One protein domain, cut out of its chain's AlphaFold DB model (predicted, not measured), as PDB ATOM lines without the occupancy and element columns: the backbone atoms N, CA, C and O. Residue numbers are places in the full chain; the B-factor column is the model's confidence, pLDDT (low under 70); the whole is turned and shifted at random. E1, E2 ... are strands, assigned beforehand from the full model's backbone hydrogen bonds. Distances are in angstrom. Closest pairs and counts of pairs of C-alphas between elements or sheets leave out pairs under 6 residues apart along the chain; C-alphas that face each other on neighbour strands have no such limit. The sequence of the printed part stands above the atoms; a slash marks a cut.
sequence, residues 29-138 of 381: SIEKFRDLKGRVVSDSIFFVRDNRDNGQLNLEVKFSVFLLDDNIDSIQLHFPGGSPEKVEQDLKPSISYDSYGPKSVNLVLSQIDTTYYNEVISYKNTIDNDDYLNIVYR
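What this domain is: This is residues 29 to 138 of the 381 residues of an uncharacterized protein of Flavobacteriales bacterium MED-G22 (UniProt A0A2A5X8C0). The model is an elongated sandwich built on one very long two-stranded hairpin, E8 and E9, which makes the longest axis; E5 and E6 extend it beside E8, while E1 and E3 lie beside opposite end parts of E9. A small sheet of E2, E4 and E7 covers part of this branched sheet, partly face to face with it. The printed part has 110 residues, with no named helix and nine named strands, E1 to E9 in order; the class is all strand. The larger sheet is mixed, and the smaller, in the order E2, E4, E7, is antiparallel. The whole is loose, with a radius of gyration of the C-alphas of 16.7 A and spans of 60 by 22 by 19 A.

Where its parts are: In the larger sheet, E9 is residues 119 to 138, 55.7 A long, ending at C-alpha 138 at (-45.749, 47.124, -12.186). E8 is residues 101 to 113, 39.9 A. E5 is residues 74 to 78, E6 residues 86 to 88 and E3 residues 46 to 49. E1, residues 29 to 33, begins at C-alpha 29 at (-4.501, 16.539, -17.037). In the smaller sheet, E4 is residues 59 to 67, 25.6 A, with C-alpha 59 at (-40.591, 33.994, -10.452); E2 is residues 38 to 42 and E7 residues 94 to 97.

How they stand to each other: E8 and E9 form an antiparallel hairpin at 165 degrees, with N 107 and O 127 2.9 A apart. On the other side of E9 from E8 lie E1 and E3, each parallel to E9 at 47 degrees; N 32 and O 122 are 2.8 A apart, and N 47 and O 134 2.9 A. E5 is antiparallel to E8, N 76 to O 108 being 2.9 A. E5 and E6 form a second hairpin, N 77 to O 87 being 2.8 A. In the smaller sheet E4 pairs antiparallel in a staggered way, with E7 over residues 59 to 62 (N 61 to O 95, 2.8 A) and with E2 over residues 63 to 67 (N 41 to O 64, 2.8 A). The two sheets form a sandwich, two sheets face to face, with best planes 30 degrees apart; the closest C-alphas of E2 and E8 are those of Val 40 and Leu 107, 7.4 A apart.

The domain as a whole: The outline is a rod; the two C-alphas farthest apart, those of Tyr 117 and Arg 138, are 60.2 A apart. Both sheets are strongly twisted. The printed part has no cut and no long link. The mean pLDDT of the printed part is 88.8, and residues 53 to 56 are under 70.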
ATOM      1  N   SER A  29      -3.224  15.871 -16.774       79.00
ATOM      2  CA  SER A  29      -4.501  16.539 -17.037       79.00
ATOM      3  C   SER A  29      -4.233  17.929 -17.605       79.00
ATOM      4  O   SER A  29      -3.562  18.738 -16.962       79.00
ATOM      5  N   ILE A  30      -4.758  18.217 -18.795       85.06
ATOM      6  CA  ILE A  30      -4.560  19.491 -19.494       85.06
ATOM      7  C   ILE A  30      -5.924  20.131 -19.751       85.06
ATOM      8  O   ILE A  30      -6.757  19.543 -20.433       85.06
ATOM      9  N   GLU A  31      -6.147  21.349 -19.261       86.12
ATOM     10  CA  GLU A  31      -7.335  22.136 -19.614       86.12
ATOM     11  C   GLU A  31      -7.026  23.048 -20.812       86.12
ATOM     12  O   GLU A  31      -5.990  23.718 -20.847       86.12
ATOM     13  N   LYS A  32      -7.902  23.059 -21.823       89.94
ATOM     14  CA  LYS A  32      -7.774  23.900 -23.021       89.94
ATOM     15  C   LYS A  32      -9.094  24.580 -23.353       89.94
ATOM     16  O   LYS A  32     -10.171  24.038 -23.137       89.94
ATOM     17  N   PHE A  33      -9.010  25.745 -23.978       90.19
ATOM     18  CA  PHE A  33     -10.170  26.358 -24.614       90.19
ATOM     19  C   PHE A  33     -10.523  25.629 -25.923       90.19
ATOM     20  O   PHE A  33      -9.633  25.261 -26.699       90.19
ATOM     21  N   ARG A  34     -11.819  25.455 -26.184       88.06
ATOM     22  CA  ARG A  34     -12.389  25.067 -27.485       88.06
ATOM     23  C   ARG A  34     -13.707  25.809 -27.637       88.06
ATOM     24  O   ARG A  34     -14.455  25.876 -26.674       88.06
ATOM     25  N   ASP A  35     -13.997  26.321 -28.827       89.50
ATOM     26  CA  ASP A  35     -15.266  27.000 -29.117       89.50
ATOM     27  C   ASP A  35     -16.412  25.981 -29.265       89.50
ATOM     28  O   ASP A  35     -16.831  25.649 -30.372       89.50
ATOM     29  N   LEU A  36     -16.837  25.412 -28.136       91.62
ATOM     30  CA  LEU A  36     -17.969  24.491 -28.038       91.62
ATOM     31  C   LEU A  36     -19.278  25.272 -28.129       91.62
ATOM     32  O   LEU A  36     -19.457  26.269 -27.428       91.62
ATOM     33  N   LYS A  37     -20.212  24.818 -28.958       91.94
ATOM     34  CA  LYS A  37     -21.406  25.585 -29.303       91.94
ATOM     35  C   LYS A  37     -22.644  25.074 -28.582       91.94
ATOM     36  O   LYS A  37     -23.016  23.903 -28.651       91.94
ATOM     37  N   GLY A  38     -23.352  26.008 -27.963       90.62
ATOM     38  CA  GLY A  38     -24.660  25.788 -27.373       90.62
ATOM     39  C   GLY A  38     -25.424  27.096 -27.238       90.62
ATOM     40  O   GLY A  38     -24.894  28.176 -27.496       90.62
ATOM     41  N   ARG A  39     -26.695  27.006 -26.860       91.50
ATOM     42  CA  ARG A  39     -27.556  28.167 -26.632       91.50
ATOM     43  C   ARG A  39     -28.516  27.902 -25.486       91.50
ATOM     44  O   ARG A  39     -29.100  26.825 -25.416       91.50
ATOM     45  N   VAL A  40     -28.745  28.924 -24.665       92.06
ATOM     46  CA  VAL A  40     -29.824  28.946 -23.674       92.06
ATOM     47  C   VAL A  40     -31.001  29.768 -24.209       92.06
ATOM     48  O   VAL A  40     -30.817  30.829 -24.815       92.06
ATOM     49  N   VAL A  41     -32.215  29.261 -24.022       92.31
ATOM     50  CA  VAL A  41     -33.486  29.914 -24.370       92.31
ATOM     51  C   VAL A  41     -34.400  29.879 -23.149       92.31
ATOM     52  O   VAL A  41     -34.573  28.810 -22.578       92.31
ATOM     53  N   SER A  42     -34.996  31.000 -22.761       91.81
ATOM     54  CA  SER A  42     -36.092  31.047 -21.784       91.81
ATOM     55  C   SER A  42     -37.443  31.254 -22.466       91.81
ATOM     56  O   SER A  42     -37.517  31.657 -23.630       91.81
ATOM     57  N   ASP A  43     -38.524  31.021 -21.723       84.62
ATOM     58  CA  ASP A  43     -39.890  31.286 -22.197       84.62
ATOM     59  C   ASP A  43     -40.137  32.785 -22.488       84.62
ATOM     60  O   ASP A  43     -40.883  33.134 -23.403       84.62
ATOM     61  N   SER A  44     -39.502  33.680 -21.721       88.38
ATOM     62  CA  SER A  44     -39.483  35.133 -21.939       88.38
ATOM     63  C   SER A  44     -38.165  35.721 -21.431       88.38
ATOM     64  O   SER A  44     -37.532  35.158 -20.538       88.38
ATOM     65  N   ILE A  45     -37.767  36.864 -21.985       87.56
ATOM     66  CA  ILE A  45     -36.630  37.675 -21.515       87.56
ATOM     67  C   ILE A  45     -37.089  38.920 -20.743       87.56
ATOM     68  O   ILE A  45     -36.274  39.673 -20.228       87.56
ATOM     69  N   PHE A  46     -38.400  39.152 -20.659       89.38
ATOM     70  CA  PHE A  46     -38.980  40.276 -19.933       89.38
ATOM     71  C   PHE A  46     -40.164  39.795 -19.101       89.38
ATOM     72  O   PHE A  46     -41.115  39.208 -19.633       89.38
ATOM     73  N   PHE A  47     -40.106  40.036 -17.795       89.56
ATOM     74  CA  PHE A  47     -41.122  39.603 -16.845       89.56
ATOM     75  C   PHE A  47     -41.657  40.798 -16.071       89.56
ATOM     76  O   PHE A  47     -40.897  41.537 -15.456       89.56
ATOM     77  N   VAL A  48     -42.980  40.958 -16.071       87.88
ATOM     78  CA  VAL A  48     -43.670  41.978 -15.276       87.88
ATOM     79  C   VAL A  48     -44.305  41.311 -14.067       87.88
ATOM     80  O   VAL A  48     -44.985  40.285 -14.197       87.88
ATOM     81  N   ARG A  49     -44.073  41.889 -12.894       87.31
ATOM     82  CA  ARG A  49     -44.596  41.425 -11.612       87.31
ATOM     83  C   ARG A  49     -45.285  42.553 -10.884       87.31
ATOM     84  O   ARG A  49     -44.891  43.700 -11.013       87.31
ATOM     85  N   ASP A  50     -46.299  42.207 -10.117       82.44
ATOM     86  CA  ASP A  50     -47.177  43.162  -9.462       82.44
ATOM     87  C   ASP A  50     -47.256  42.985  -7.944       82.44
ATOM     88  O   ASP A  50     -48.084  43.592  -7.268       82.44
ATOM     89  N   ASN A  51     -46.344  42.186  -7.394       75.50
ATOM     90  CA  ASN A  51     -46.246  41.939  -5.966       75.50
ATOM     91  C   ASN A  51     -45.142  42.789  -5.325       75.50
ATOM     92  O   ASN A  51     -43.990  42.740  -5.750       75.50
ATOM     93  N   ARG A  52     -45.504  43.559  -4.295       73.50
ATOM     94  CA  ARG A  52     -44.614  44.506  -3.604       73.50
ATOM     95  C   ARG A  52     -43.800  43.898  -2.464       73.50
ATOM     96  O   ARG A  52     -42.802  44.495  -2.080       73.50
ATOM     97  N   ASP A  53     -44.248  42.772  -1.899       61.00
ATOM     98  CA  ASP A  53     -43.809  42.331  -0.570       61.00
ATOM     99  C   ASP A  53     -42.602  41.374  -0.549       61.00
ATOM    100  O   ASP A  53     -42.461  40.447  -1.359       61.00
ATOM    101  N   ASN A  54     -41.790  41.591   0.494       46.03
ATOM    102  CA  ASN A  54     -40.563  40.907   0.901       46.03
ATOM    103  C   ASN A  54     -40.786  39.401   1.189       46.03
ATOM    104  O   ASN A  54     -41.006  38.992   2.331       46.03
ATOM    105  N   GLY A  55     -40.754  38.570   0.138       49.12
ATOM    106  CA  GLY A  55     -40.786  37.099   0.233       49.12
ATOM    107  C   GLY A  55     -41.682  36.367  -0.774       49.12
ATOM    108  O   GLY A  55     -41.791  35.143  -0.704       49.12
ATOM    109  N   GLN A  56     -42.344  37.077  -1.695       56.03
ATOM    110  CA  GLN A  56     -43.216  36.457  -2.707       56.03
ATOM    111  C   GLN A  56     -42.848  36.761  -4.157       56.03
ATOM    112  O   GLN A  56     -43.495  36.211  -5.058       56.03
ATOM    113  N   LEU A  57     -41.819  37.578  -4.423       72.75
ATOM    114  CA  LEU A  57     -41.178  37.471  -5.725       72.75
ATOM    115  C   LEU A  57     -40.563  36.069  -5.771       72.75
ATOM    116  O   LEU A  57     -39.567  35.770  -5.136       72.75
ATOM    117  N   ASN A  58     -41.283  35.161  -6.406       79.50
ATOM    118  CA  ASN A  58     -40.843  33.813  -6.690       79.50
ATOM    119  C   ASN A  58     -41.230  33.571  -8.142       79.50
ATOM    120  O   ASN A  58     -42.279  33.010  -8.472       79.50
ATOM    121  N   LEU A  59     -40.441  34.179  -9.024       88.69
ATOM    122  CA  LEU A  59     -40.591  33.994 -10.452       88.69
ATOM    123  C   LEU A  59     -39.816  32.745 -10.845       88.69
ATOM    124  O   LEU A  59     -38.596  32.770 -10.946       88.69
ATOM    125  N   GLU A  60     -40.558  31.677 -11.105       92.62
ATOM    126  CA  GLU A  60     -40.026  30.498 -11.768       92.62
ATOM    127  C   GLU A  60     -39.894  30.770 -13.277       92.62
ATOM    128  O   GLU A  60     -40.886  31.035 -13.964       92.62
ATOM    129  N   VAL A  61     -38.665  30.710 -13.790       93.69
ATOM    130  CA  VAL A  61     -38.333  30.808 -15.214       93.69
ATOM    131  C   VAL A  61     -37.842  29.457 -15.703       93.69
ATOM    132  O   VAL A  61     -36.894  28.888 -15.159       93.69
ATOM    133  N   LYS A  62     -38.464  28.963 -16.772       95.06
ATOM    134  CA  LYS A  62     -38.032  27.746 -17.454       95.06
ATOM    135  C   LYS A  62     -37.050  28.093 -18.553       95.06
ATOM    136  O   LYS A  62     -37.293  29.001 -19.353       95.06
ATOM    137  N   PHE A  63     -35.970  27.329 -18.604       95.19
ATOM    138  CA  PHE A  63     -34.965  27.429 -19.647       95.19
ATOM    139  C   PHE A  63     -34.918  26.146 -20.473       95.19
ATOM    140  O   PHE A  63     -35.382  25.083 -20.070       95.19
ATOM    141  N   SER A  64     -34.359  26.254 -21.667       95.06
ATOM    142  CA  SER A  64     -34.031  25.152 -22.556       95.06
ATOM    143  C   SER A  64     -32.631  25.373 -23.108       95.06
ATOM    144  O   SER A  64     -32.328  26.439 -23.649       95.06
ATOM    145  N   VAL A  65     -31.785  24.358 -22.979       94.06
ATOM    146  CA  VAL A  65     -30.428  24.343 -23.520       94.06
ATOM    147  C   VAL A  65     -30.411  23.525 -24.800       94.06
ATOM    148  O   VAL A  65     -30.847  22.375 -24.833       94.06
ATOM    149  N   PHE A  66     -29.884  24.125 -25.859       93.50
ATOM    150  CA  PHE A  66     -29.673  23.483 -27.146       93.50
ATOM    151  C   PHE A  66     -28.175  23.341 -27.378       93.50
ATOM    152  O   PHE A  66     -27.473  24.343 -27.510       93.50
ATOM    153  N   LEU A  67     -27.694  22.102 -27.424       93.00
ATOM    154  CA  LEU A  67     -26.333  21.800 -27.850       93.00
ATOM    155  C   LEU A  67     -26.266  21.845 -29.375       93.00
ATOM    156  O   LEU A  67     -27.166  21.345 -30.051       93.00
ATOM    157  N   LEU A  68     -25.222  22.473 -29.905       90.06
ATOM    158  CA  LEU A  68     -24.984  22.572 -31.346       90.06
ATOM    159  C   LEU A  68     -23.839  21.658 -31.804       90.06
ATOM    160  O   LEU A  68     -23.697  21.442 -33.005       90.06
ATOM    161  N   ASP A  69     -23.070  21.115 -30.858       89.38
ATOM    162  CA  ASP A  69     -22.048  20.096 -31.082       89.38
ATOM    163  C   ASP A  69     -22.482  18.759 -30.456       89.38
ATOM    164  O   ASP A  69     -22.995  18.724 -29.337       89.38
ATOM    165  N   ASP A  70     -22.226  17.650 -31.155       80.75
ATOM    166  CA  ASP A  70     -22.675  16.305 -30.745       80.75
ATOM    167  C   ASP A  70     -21.800  15.651 -29.658       80.75
ATOM    168  O   ASP A  70     -22.183  14.640 -29.074       80.75
ATOM    169  N   ASN A  71     -20.618  16.210 -29.378       85.06
ATOM    170  CA  ASN A  71     -19.588  15.590 -28.534       85.06
ATOM    171  C   ASN A  71     -19.343  16.369 -27.228       85.06
ATOM    172  O   ASN A  71     -18.195  16.615 -26.860       85.06
ATOM    173  N   ILE A  72     -20.408  16.816 -26.565       90.69
ATOM    174  CA  ILE A  72     -20.325  17.499 -25.268       90.69
ATOM    175  C   ILE A  72     -20.451  16.467 -24.145       90.69
ATOM    176  O   ILE A  72     -21.450  15.757 -24.069       90.69
ATOM    177  N   ASP A  73     -19.458  16.418 -23.258       90.31
ATOM    178  CA  ASP A  73     -19.425  15.484 -22.126       90.31
ATOM    179  C   ASP A  73     -20.053  16.077 -20.862       90.31
ATOM    180  O   ASP A  73     -20.596  15.350 -20.025       90.31
ATOM    181  N   SER A  74     -19.991  17.401 -20.690       92.62
ATOM    182  CA  SER A  74     -20.652  18.048 -19.561       92.62
ATOM    183  C   SER A  74     -21.216  19.428 -19.849       92.62
ATOM    184  O   SER A  74     -20.692  20.205 -20.648       92.62
ATOM    185  N   ILE A  75     -22.309  19.712 -19.142       94.50
ATOM    186  CA  ILE A  75     -23.023  20.981 -19.158       94.50
ATOM    187  C   ILE A  75     -23.147  21.457 -17.718       94.50
ATOM    188  O   ILE A  75     -23.630  20.717 -16.855       94.50
ATOM    189  N   GLN A  76     -22.760  22.702 -17.482       96.19
ATOM    190  CA  GLN A  76     -22.995  23.400 -16.231       96.19
ATOM    191  C   GLN A  76     -23.595  24.769 -16.539       96.19
ATOM    192  O   GLN A  76     -23.037  25.558 -17.296       96.19
ATOM    193  N   LEU A  77     -24.753  25.043 -15.956       95.94
ATOM    194  CA  LEU A  77     -25.443  26.319 -16.050       95.94
ATOM    195  C   LEU A  77     -25.255  27.077 -14.749       95.94
ATOM    196  O   LEU A  77     -25.354  26.495 -13.666       95.94
ATOM    197  N   HIS A  78     -25.013  28.374 -14.866       96.50
ATOM    198  CA  HIS A  78     -24.909  29.272 -13.736       96.50
ATOM    199  C   HIS A  78     -25.921  30.405 -13.887       96.50
ATOM    200  O   HIS A  78     -25.951  31.093 -14.908       96.50
ATOM    201  N   PHE A  79     -26.736  30.575 -12.851       95.12
ATOM    202  CA  PHE A  79     -27.798  31.567 -12.751       95.12
ATOM    203  C   PHE A  79     -27.536  32.433 -11.512       95.12
ATOM    204  O   PHE A  79     -28.116  32.164 -10.458       95.12
ATOM    205  N   PRO A  80     -26.638  33.433 -11.586       91.94
ATOM    206  CA  PRO A  80     -26.373  34.332 -10.465       91.94
ATOM    207  C   PRO A  80     -27.669  34.926  -9.893       91.94
ATOM    208  O   PRO A  80     -28.513  35.424 -10.640       91.94
ATOM    209  N   GLY A  81     -27.841  34.846  -8.571       88.12
ATOM    210  CA  GLY A  81     -29.056  35.313  -7.887       88.12
ATOM    211  C   GLY A  81     -30.318  34.476  -8.151       88.12
ATOM    212  O   GLY A  81     -31.406  34.874  -7.750       88.12
ATOM    213  N   GLY A  82     -30.202  33.339  -8.842       91.88
ATOM    214  CA  GLY A  82     -31.274  32.364  -9.015       91.88
ATOM    215  C   GLY A  82     -31.159  31.199  -8.033       91.88
ATOM    216  O   GLY A  82     -30.083  30.892  -7.519       91.88
ATOM    217  N   SER A  83     -32.272  30.508  -7.799       93.62
ATOM    218  CA  SER A  83     -32.336  29.294  -6.985       93.62
ATOM    219  C   SER A  83     -32.900  28.124  -7.808       93.62
ATOM    220  O   SER A  83     -34.066  28.183  -8.214       93.62
ATOM    221  N   PRO A  84     -32.114  27.060  -8.073       95.50
ATOM    222  CA  PRO A  84     -30.698  26.903  -7.724       95.50
ATOM    223  C   PRO A  84     -29.766  27.797  -8.565       95.50
ATOM    224  O   PRO A  84     -29.993  28.012  -9.750       95.50
ATOM    225  N   GLU A  85     -28.657  28.248  -7.975       95.25
ATOM    226  CA  GLU A  85     -27.670  29.115  -8.651       95.25
ATOM    227  C   GLU A  85     -26.821  28.351  -9.685       95.25
ATOM    228  O   GLU A  85     -26.208  28.930 -10.587       95.25
ATOM    229  N   LYS A  86     -26.738  27.024  -9.543       96.31
ATOM    230  CA  LYS A  86     -25.987  26.133 -10.431       96.31
ATOM    231  C   LYS A  86     -26.794  24.884 -10.728       96.31
ATOM    232  O   LYS A  86     -27.334  24.264  -9.814       96.31
ATOM    233  N   VAL A  87     -26.818  24.499 -12.000       96.44
ATOM    234  CA  VAL A  87     -27.439  23.254 -12.459       96.44
ATOM    235  C   VAL A  87     -26.464  22.508 -13.355       96.44
ATOM    236  O   VAL A  87     -25.829  23.099 -14.224       96.44
ATOM    237  N   GLU A  88     -26.347  21.203 -13.147       95.56
ATOM    238  CA  GLU A  88     -25.459  20.336 -13.916       95.56
ATOM    239  C   GLU A  88     -26.280  19.286 -14.655       95.56
ATOM    240  O   GLU A  88     -27.213  18.715 -14.093       95.56
ATOM    241  N   GLN A  89     -25.907  19.020 -15.909       93.19
ATOM    242  CA  GLN A  89     -26.475  17.939 -16.726       93.19
ATOM    243  C   GLN A  89     -27.999  18.011 -16.954       93.19
ATOM    244  O   GLN A  89     -28.618  17.007 -17.306       93.19
ATOM    245  N   ASP A  90     -28.609  19.190 -16.798       93.06
ATOM    246  CA  ASP A  90     -30.020  19.424 -17.107       93.06
ATOM    247  C   ASP A  90     -30.167  20.354 -18.314       93.06
ATOM    248  O   ASP A  90     -29.644  21.469 -18.342       93.06
ATOM    249  N   LEU A  91     -30.906  19.891 -19.321       92.81
ATOM    250  CA  LEU A  91     -31.208  20.661 -20.525       92.81
ATOM    251  C   LEU A  91     -32.458  21.529 -20.371       92.81
ATOM    252  O   LEU A  91     -32.726  22.349 -21.250       92.81
ATOM    253  N   LYS A  92     -33.255  21.334 -19.315       95.75
ATOM    254  CA  LYS A  92     -34.506  22.063 -19.082       95.75
ATOM    255  C   LYS A  92     -34.658  22.496 -17.621       95.75
ATOM    256  O   LYS A  92     -35.656  22.134 -16.989       95.75
ATOM    257  N   PRO A  93     -33.702  23.268 -17.080       95.25
ATOM    258  CA  PRO A  93     -33.786  23.682 -15.693       95.25
ATOM    259  C   PRO A  93     -34.912  24.696 -15.486       95.25
ATOM    260  O   PRO A  93     -35.277  25.464 -16.384       95.25
ATOM    261  N   SER A  94     -35.416  24.715 -14.257       95.62
ATOM    262  CA  SER A  94     -36.353  25.722 -13.771       95.62
ATOM    263  C   SER A  94     -35.707  26.484 -12.623       95.62
ATOM    264  O   SER A  94     -35.247  25.861 -11.665       95.62
ATOM    265  N   ILE A  95     -35.636  27.808 -12.738       95.19
ATOM    266  CA  ILE A  95     -34.904  28.672 -11.807       95.19
ATOM    267  C   ILE A  95     -35.866  29.668 -11.188       95.19
ATOM    268  O   ILE A  95     -36.626  30.324 -11.896       95.19
ATOM    269  N   SER A  96     -35.824  29.781  -9.866       93.06
ATOM    270  CA  SER A  96     -36.610  30.754  -9.111       93.06
ATOM    271  C   SER A  96     -35.783  32.010  -8.846       93.06
ATOM    272  O   SER A  96     -34.655  31.900  -8.373       93.06
ATOM    273  N   TYR A  97     -36.348  33.184  -9.123       91.31
ATOM    274  CA  TYR A  97     -35.761  34.486  -8.793       91.31
ATOM    275  C   TYR A  97     -36.627  35.235  -7.779       91.31
ATOM    276  O   TYR A  97     -37.858  35.255  -7.913       91.31
ATOM    277  N   ASP A  98     -35.964  35.880  -6.819       88.56
ATOM    278  CA  ASP A  98     -36.568  36.632  -5.714       88.56
ATOM    279  C   ASP A  98     -36.192  38.117  -5.666       88.56
ATOM    280  O   ASP A  98     -36.688  38.853  -4.810       88.56
ATOM    281  N   SER A  99     -35.416  38.589  -6.642       89.19
ATOM    282  CA  SER A  99     -35.090  40.004  -6.813       89.19
ATOM    283  C   SER A  99     -35.373  40.526  -8.220       89.19
ATOM    284  O   SER A  99     -35.354  39.793  -9.214       89.19
ATOM    285  N   TYR A 100     -35.633  41.828  -8.301       90.81
ATOM    286  CA  TYR A 100     -35.890  42.562  -9.534       90.81
ATOM    287  C   TYR A 100     -34.601  42.827 -10.325       90.81
ATOM    288  O   TYR A 100     -33.484  42.585  -9.856       90.81
ATOM    289  N   GLY A 101     -34.774  43.323 -11.548       91.31
ATOM    290  CA  GLY A 101     -33.696  43.757 -12.423       91.31
ATOM    291  C   GLY A 101     -33.139  42.684 -13.352       91.31
ATOM    292  O   GLY A 101     -33.723  41.597 -13.477       91.31
ATOM    293  N   PRO A 102     -32.020  42.997 -14.023       92.31
ATOM    294  CA  PRO A 102     -31.394  42.094 -14.974       92.31
ATOM    295  C   PRO A 102     -30.858  40.834 -14.286       92.31
ATOM    296  O   PRO A 102     -30.361  40.889 -13.155       92.31
ATOM    297  N   LYS A 103     -30.932  39.694 -14.980       92.50
ATOM    298  CA  LYS A 103     -30.340  38.415 -14.563       92.50
ATOM    299  C   LYS A 103     -29.471  37.855 -15.684       92.50
ATOM    300  O   LYS A 103     -29.952  37.652 -16.799       92.50
ATOM    301  N   SER A 104     -28.212  37.572 -15.363       93.06
ATOM    302  CA  SER A 104     -27.275  36.905 -16.269       93.06
ATOM    303  C   SER A 104     -27.487  35.391 -16.286       93.06
ATOM    304  O   SER A 104     -27.967  34.799 -15.315       93.06
ATOM    305  N   VAL A 105     -27.095  34.755 -17.390       94.56
ATOM    306  CA  VAL A 105     -27.094  33.295 -17.542       94.56
ATOM    307  C   VAL A 105     -25.817  32.848 -18.238       94.56
ATOM    308  O   VAL A 105     -25.593  33.173 -19.407       94.56
ATOM    309  N   ASN A 106     -25.022  32.024 -17.554       95.12
ATOM    310  CA  ASN A 106     -23.763  31.521 -18.096       95.12
ATOM    311  C   ASN A 106     -23.870  30.020 -18.360       95.12
ATOM    312  O   ASN A 106     -24.298  29.245 -17.501       95.12
ATOM    313  N   LEU A 107     -23.469  29.606 -19.559       95.31
ATOM    314  CA  LEU A 107     -23.448  28.213 -19.990       95.31
ATOM    315  C   LEU A 107     -22.000  27.755 -20.141       95.31
ATOM    316  O   LEU A 107     -21.274  28.240 -21.001       95.31
ATOM    317  N   VAL A 108     -21.598  26.784 -19.332       95.06
ATOM    318  CA  VAL A 108     -20.288  26.141 -19.402       95.06
ATOM    319  C   VAL A 108     -20.448  24.779 -20.064       95.06
ATOM    320  O   VAL A 108     -21.192  23.923 -19.586       95.06
ATOM    321  N   LEU A 109     -19.728  24.575 -21.161       95.62
ATOM    322  CA  LEU A 109     -19.672  23.318 -21.899       95.62
ATOM    323  C   LEU A 109     -18.278  22.721 -21.752       95.62
ATOM    324  O   LEU A 109     -17.288  23.442 -21.909       95.62
ATOM    325  N   SER A 110     -18.193  21.416 -21.490       93.75
ATOM    326  CA  SER A 110     -16.911  20.708 -21.498       93.75
ATOM    327  C   SER A 110     -16.936  19.458 -22.365       93.75
ATOM    328  O   SER A 110     -17.963  18.797 -22.514       93.75
ATOM    329  N   GLN A 111     -15.771  19.132 -22.915       94.38
ATOM    330  CA  GLN A 111     -15.519  17.924 -23.689       94.38
ATOM    331  C   GLN A 111     -14.184  17.317 -23.258       94.38
ATOM    332  O   GLN A 111     -13.187  18.029 -23.156       94.38
ATOM    333  N   ILE A 112     -14.139  16.011 -23.043       91.19
ATOM    334  CA  ILE A 112     -12.957  15.264 -22.630       91.19
ATOM    335  C   ILE A 112     -12.417  14.491 -23.832       91.19
ATOM    336  O   ILE A 112     -13.127  13.745 -24.498       91.19
ATOM    337  N   ASP A 113     -11.125  14.646 -24.088       86.25
ATOM    338  CA  ASP A 113     -10.400  13.894 -25.099       86.25
ATOM    339  C   ASP A 113      -9.314  13.041 -24.435       86.25
ATOM    340  O   ASP A 113      -8.374  13.554 -23.821       86.25
ATOM    341  N   THR A 114      -9.464  11.723 -24.554       86.06
ATOM    342  CA  THR A 114      -8.531  10.717 -24.023       86.06
ATOM    343  C   THR A 114      -7.782   9.980 -25.134       86.06
ATOM    344  O   THR A 114      -7.259   8.889 -24.907       86.06
ATOM    345  N   THR A 115      -7.772  10.502 -26.365       86.06
ATOM    346  CA  THR A 115      -7.090   9.841 -27.492       86.06
ATOM    347  C   THR A 115      -5.561   9.879 -27.388       86.06
ATOM    348  O   THR A 115      -4.879   9.107 -28.067       86.06
ATOM    349  N   TYR A 116      -5.012  10.728 -26.517       80.06
ATOM    350  CA  TYR A 116      -3.578  10.905 -26.305       80.06
ATOM    351  C   TYR A 116      -3.048   9.977 -25.202       80.06
ATOM    352  O   TYR A 116      -3.618   9.852 -24.120       80.06
ATOM    353  N   TYR A 117      -1.924   9.308 -25.471       78.56
ATOM    354  CA  TYR A 117      -1.298   8.396 -24.511       78.56
ATOM    355  C   TYR A 117      -0.827   9.157 -23.261       78.56
ATOM    356  O   TYR A 117      -0.047  10.096 -23.382       78.56
ATOM    357  N   ASN A 118      -1.266   8.723 -22.073       81.38
ATOM    358  CA  ASN A 118      -0.999   9.351 -20.766       81.38
ATOM    359  C   ASN A 118      -1.488  10.808 -20.600       81.38
ATOM    360  O   ASN A 118      -1.116  11.465 -19.627       81.38
ATOM    361  N   GLU A 119      -2.350  11.311 -21.486       83.06
ATOM    362  CA  GLU A 119      -2.919  12.658 -21.384       83.06
ATOM    363  C   GLU A 119      -4.451  12.603 -21.365       83.06
ATOM    364  O   GLU A 119      -5.078  11.859 -22.119       83.06
ATOM    365  N   VAL A 120      -5.055  13.427 -20.511       84.75
ATOM    366  CA  VAL A 120      -6.494  13.710 -20.534       84.75
ATOM    367  C   VAL A 120      -6.648  15.193 -20.822       84.75
ATOM    368  O   VAL A 120      -6.250  16.029 -20.008       84.75
ATOM    369  N   ILE A 121      -7.196  15.529 -21.989       87.69
ATOM    370  CA  ILE A 121      -7.430  16.921 -22.369       87.69
ATOM    371  C   ILE A 121      -8.890  17.264 -22.093       87.69
ATOM    372  O   ILE A 121      -9.789  16.720 -22.723       87.69
ATOM    373  N   SER A 122      -9.124  18.193 -21.169       90.06
ATOM    374  CA  SER A 122     -10.440  18.774 -20.918       90.06
ATOM    375  C   SER A 122     -10.566  20.076 -21.694       90.06
ATOM    376  O   SER A 122      -9.876  21.056 -21.412       90.06
ATOM    377  N   TYR A 123     -11.443  20.097 -22.684       92.62
ATOM    378  CA  TYR A 123     -11.838  21.307 -23.375       92.62
ATOM    379  C   TYR A 123     -12.984  21.982 -22.640       92.62
ATOM    380  O   TYR A 123     -13.948  21.309 -22.290       92.62
ATOM    381  N   LYS A 124     -12.900  23.297 -22.444       92.62
ATOM    382  CA  LYS A 124     -13.933  24.086 -21.770       92.62
ATOM    383  C   LYS A 124     -14.263  25.345 -22.565       92.62
ATOM    384  O   LYS A 124     -13.355  26.041 -23.023       92.62
ATOM    385  N   ASN A 125     -15.555  25.626 -22.706       93.56
ATOM    386  CA  ASN A 125     -16.074  26.896 -23.204       93.56
ATOM    387  C   ASN A 125     -17.068  27.472 -22.200       93.56
ATOM    388  O   ASN A 125     -17.896  26.727 -21.677       93.56
ATOM    389  N   THR A 126     -17.028  28.783 -21.993       92.31
ATOM    390  CA  THR A 126     -18.058  29.508 -21.245       92.31
ATOM    391  C   THR A 126     -18.733  30.482 -22.199       92.31
ATOM    392  O   THR A 126     -18.069  31.293 -22.838       92.31
ATOM    393  N   ILE A 127     -20.052  30.379 -22.307       92.69
ATOM    394  CA  ILE A 127     -20.908  31.280 -23.068       92.69
ATOM    395  C   ILE A 127     -21.644  32.141 -22.044       92.69
ATOM    396  O   ILE A 127     -22.611  31.686 -21.425       92.69
ATOM    397  N   ASP A 128     -21.158  33.362 -21.858       89.81
ATOM    398  CA  ASP A 128     -21.746  34.339 -20.948       89.81
ATOM    399  C   ASP A 128     -22.878  35.097 -21.650       89.81
ATOM    400  O   ASP A 128     -22.727  35.556 -22.786       89.81
ATOM    401  N   ASN A 129     -24.025  35.212 -20.982       86.38
ATOM    402  CA  ASN A 129     -25.115  36.077 -21.419       86.38
ATOM    403  C   ASN A 129     -25.472  37.020 -20.274       86.38
ATOM    404  O   ASN A 129     -26.298  36.693 -19.418       86.38
ATOM    405  N   ASP A 130     -24.832  38.182 -20.271       83.81
ATOM    406  CA  ASP A 130     -25.163  39.256 -19.344       83.81
ATOM    407  C   ASP A 130     -26.539  39.841 -19.666       83.81
ATOM    408  O   ASP A 130     -26.943  39.897 -20.830       83.81
ATOM    409  N   ASP A 131     -27.270  40.232 -18.620       82.38
ATOM    410  CA  ASP A 131     -28.600  40.846 -18.713       82.38
ATOM    411  C   ASP A 131     -29.590  40.051 -19.589       82.38
ATOM    412  O   ASP A 131     -30.432  40.610 -20.294       82.38
ATOM    413  N   TYR A 132     -29.480  38.719 -19.551       88.25
ATOM    414  CA  TYR A 132     -30.229  37.796 -20.405       88.25
ATOM    415  C   TYR A 132     -31.750  37.961 -20.292       88.25
ATOM    416  O   TYR A 132     -32.473  37.841 -21.285       88.25
ATOM    417  N   LEU A 133     -32.242  38.215 -19.078       92.44
ATOM    418  CA  LEU A 133     -33.635  38.565 -18.820       92.44
ATOM    419  C   LEU A 133     -33.734  39.725 -17.834       92.44
ATOM    420  O   LEU A 133     -32.821  39.942 -17.043       92.44
ATOM    421  N   ASN A 134     -34.867  40.425 -17.846       92.31
ATOM    422  CA  ASN A 134     -35.152  41.524 -16.930       92.31
ATOM    423  C   ASN A 134     -36.501  41.332 -16.220       92.31
ATOM    424  O   ASN A 134     -37.510  40.990 -16.851       92.31
ATOM    425  N   ILE A 135     -36.511  41.545 -14.903       92.44
ATOM    426  CA  ILE A 135     -37.690  41.429 -14.040       92.44
ATOM    427  C   ILE A 135     -38.070  42.829 -13.554       92.44
ATOM    428  O   ILE A 135     -37.321  43.464 -12.816       92.44
ATOM    429  N   VAL A 136     -39.258  43.295 -13.936       92.69
ATOM    430  CA  VAL A 136     -39.749  44.658 -13.683       92.69
ATOM    431  C   VAL A 136     -40.994  44.621 -12.805       92.69
ATOM    432  O   VAL A 136     -41.858  43.751 -12.960       92.69
ATOM    433  N   TYR A 137     -41.110  45.590 -11.900       92.06
ATOM    434  CA  TYR A 137     -42.308  45.780 -11.094       92.06
ATOM    435  C   TYR A 137     -43.323  46.684 -11.808       92.06
ATOM    436  O   TYR A 137     -42.969  47.728 -12.356       92.06
ATOM    437  N   ARG A 138     -44.605  46.320 -11.753       91.62
ATOM    438  CA  ARG A 138     -45.749  47.124 -12.186       91.62
ATOM    439  C   ARG A 138     -46.862  47.034 -11.159       91.62
ATOM    440  O   ARG A 138     -47.365  45.959 -10.875       91.62
TER     441      ARG A 138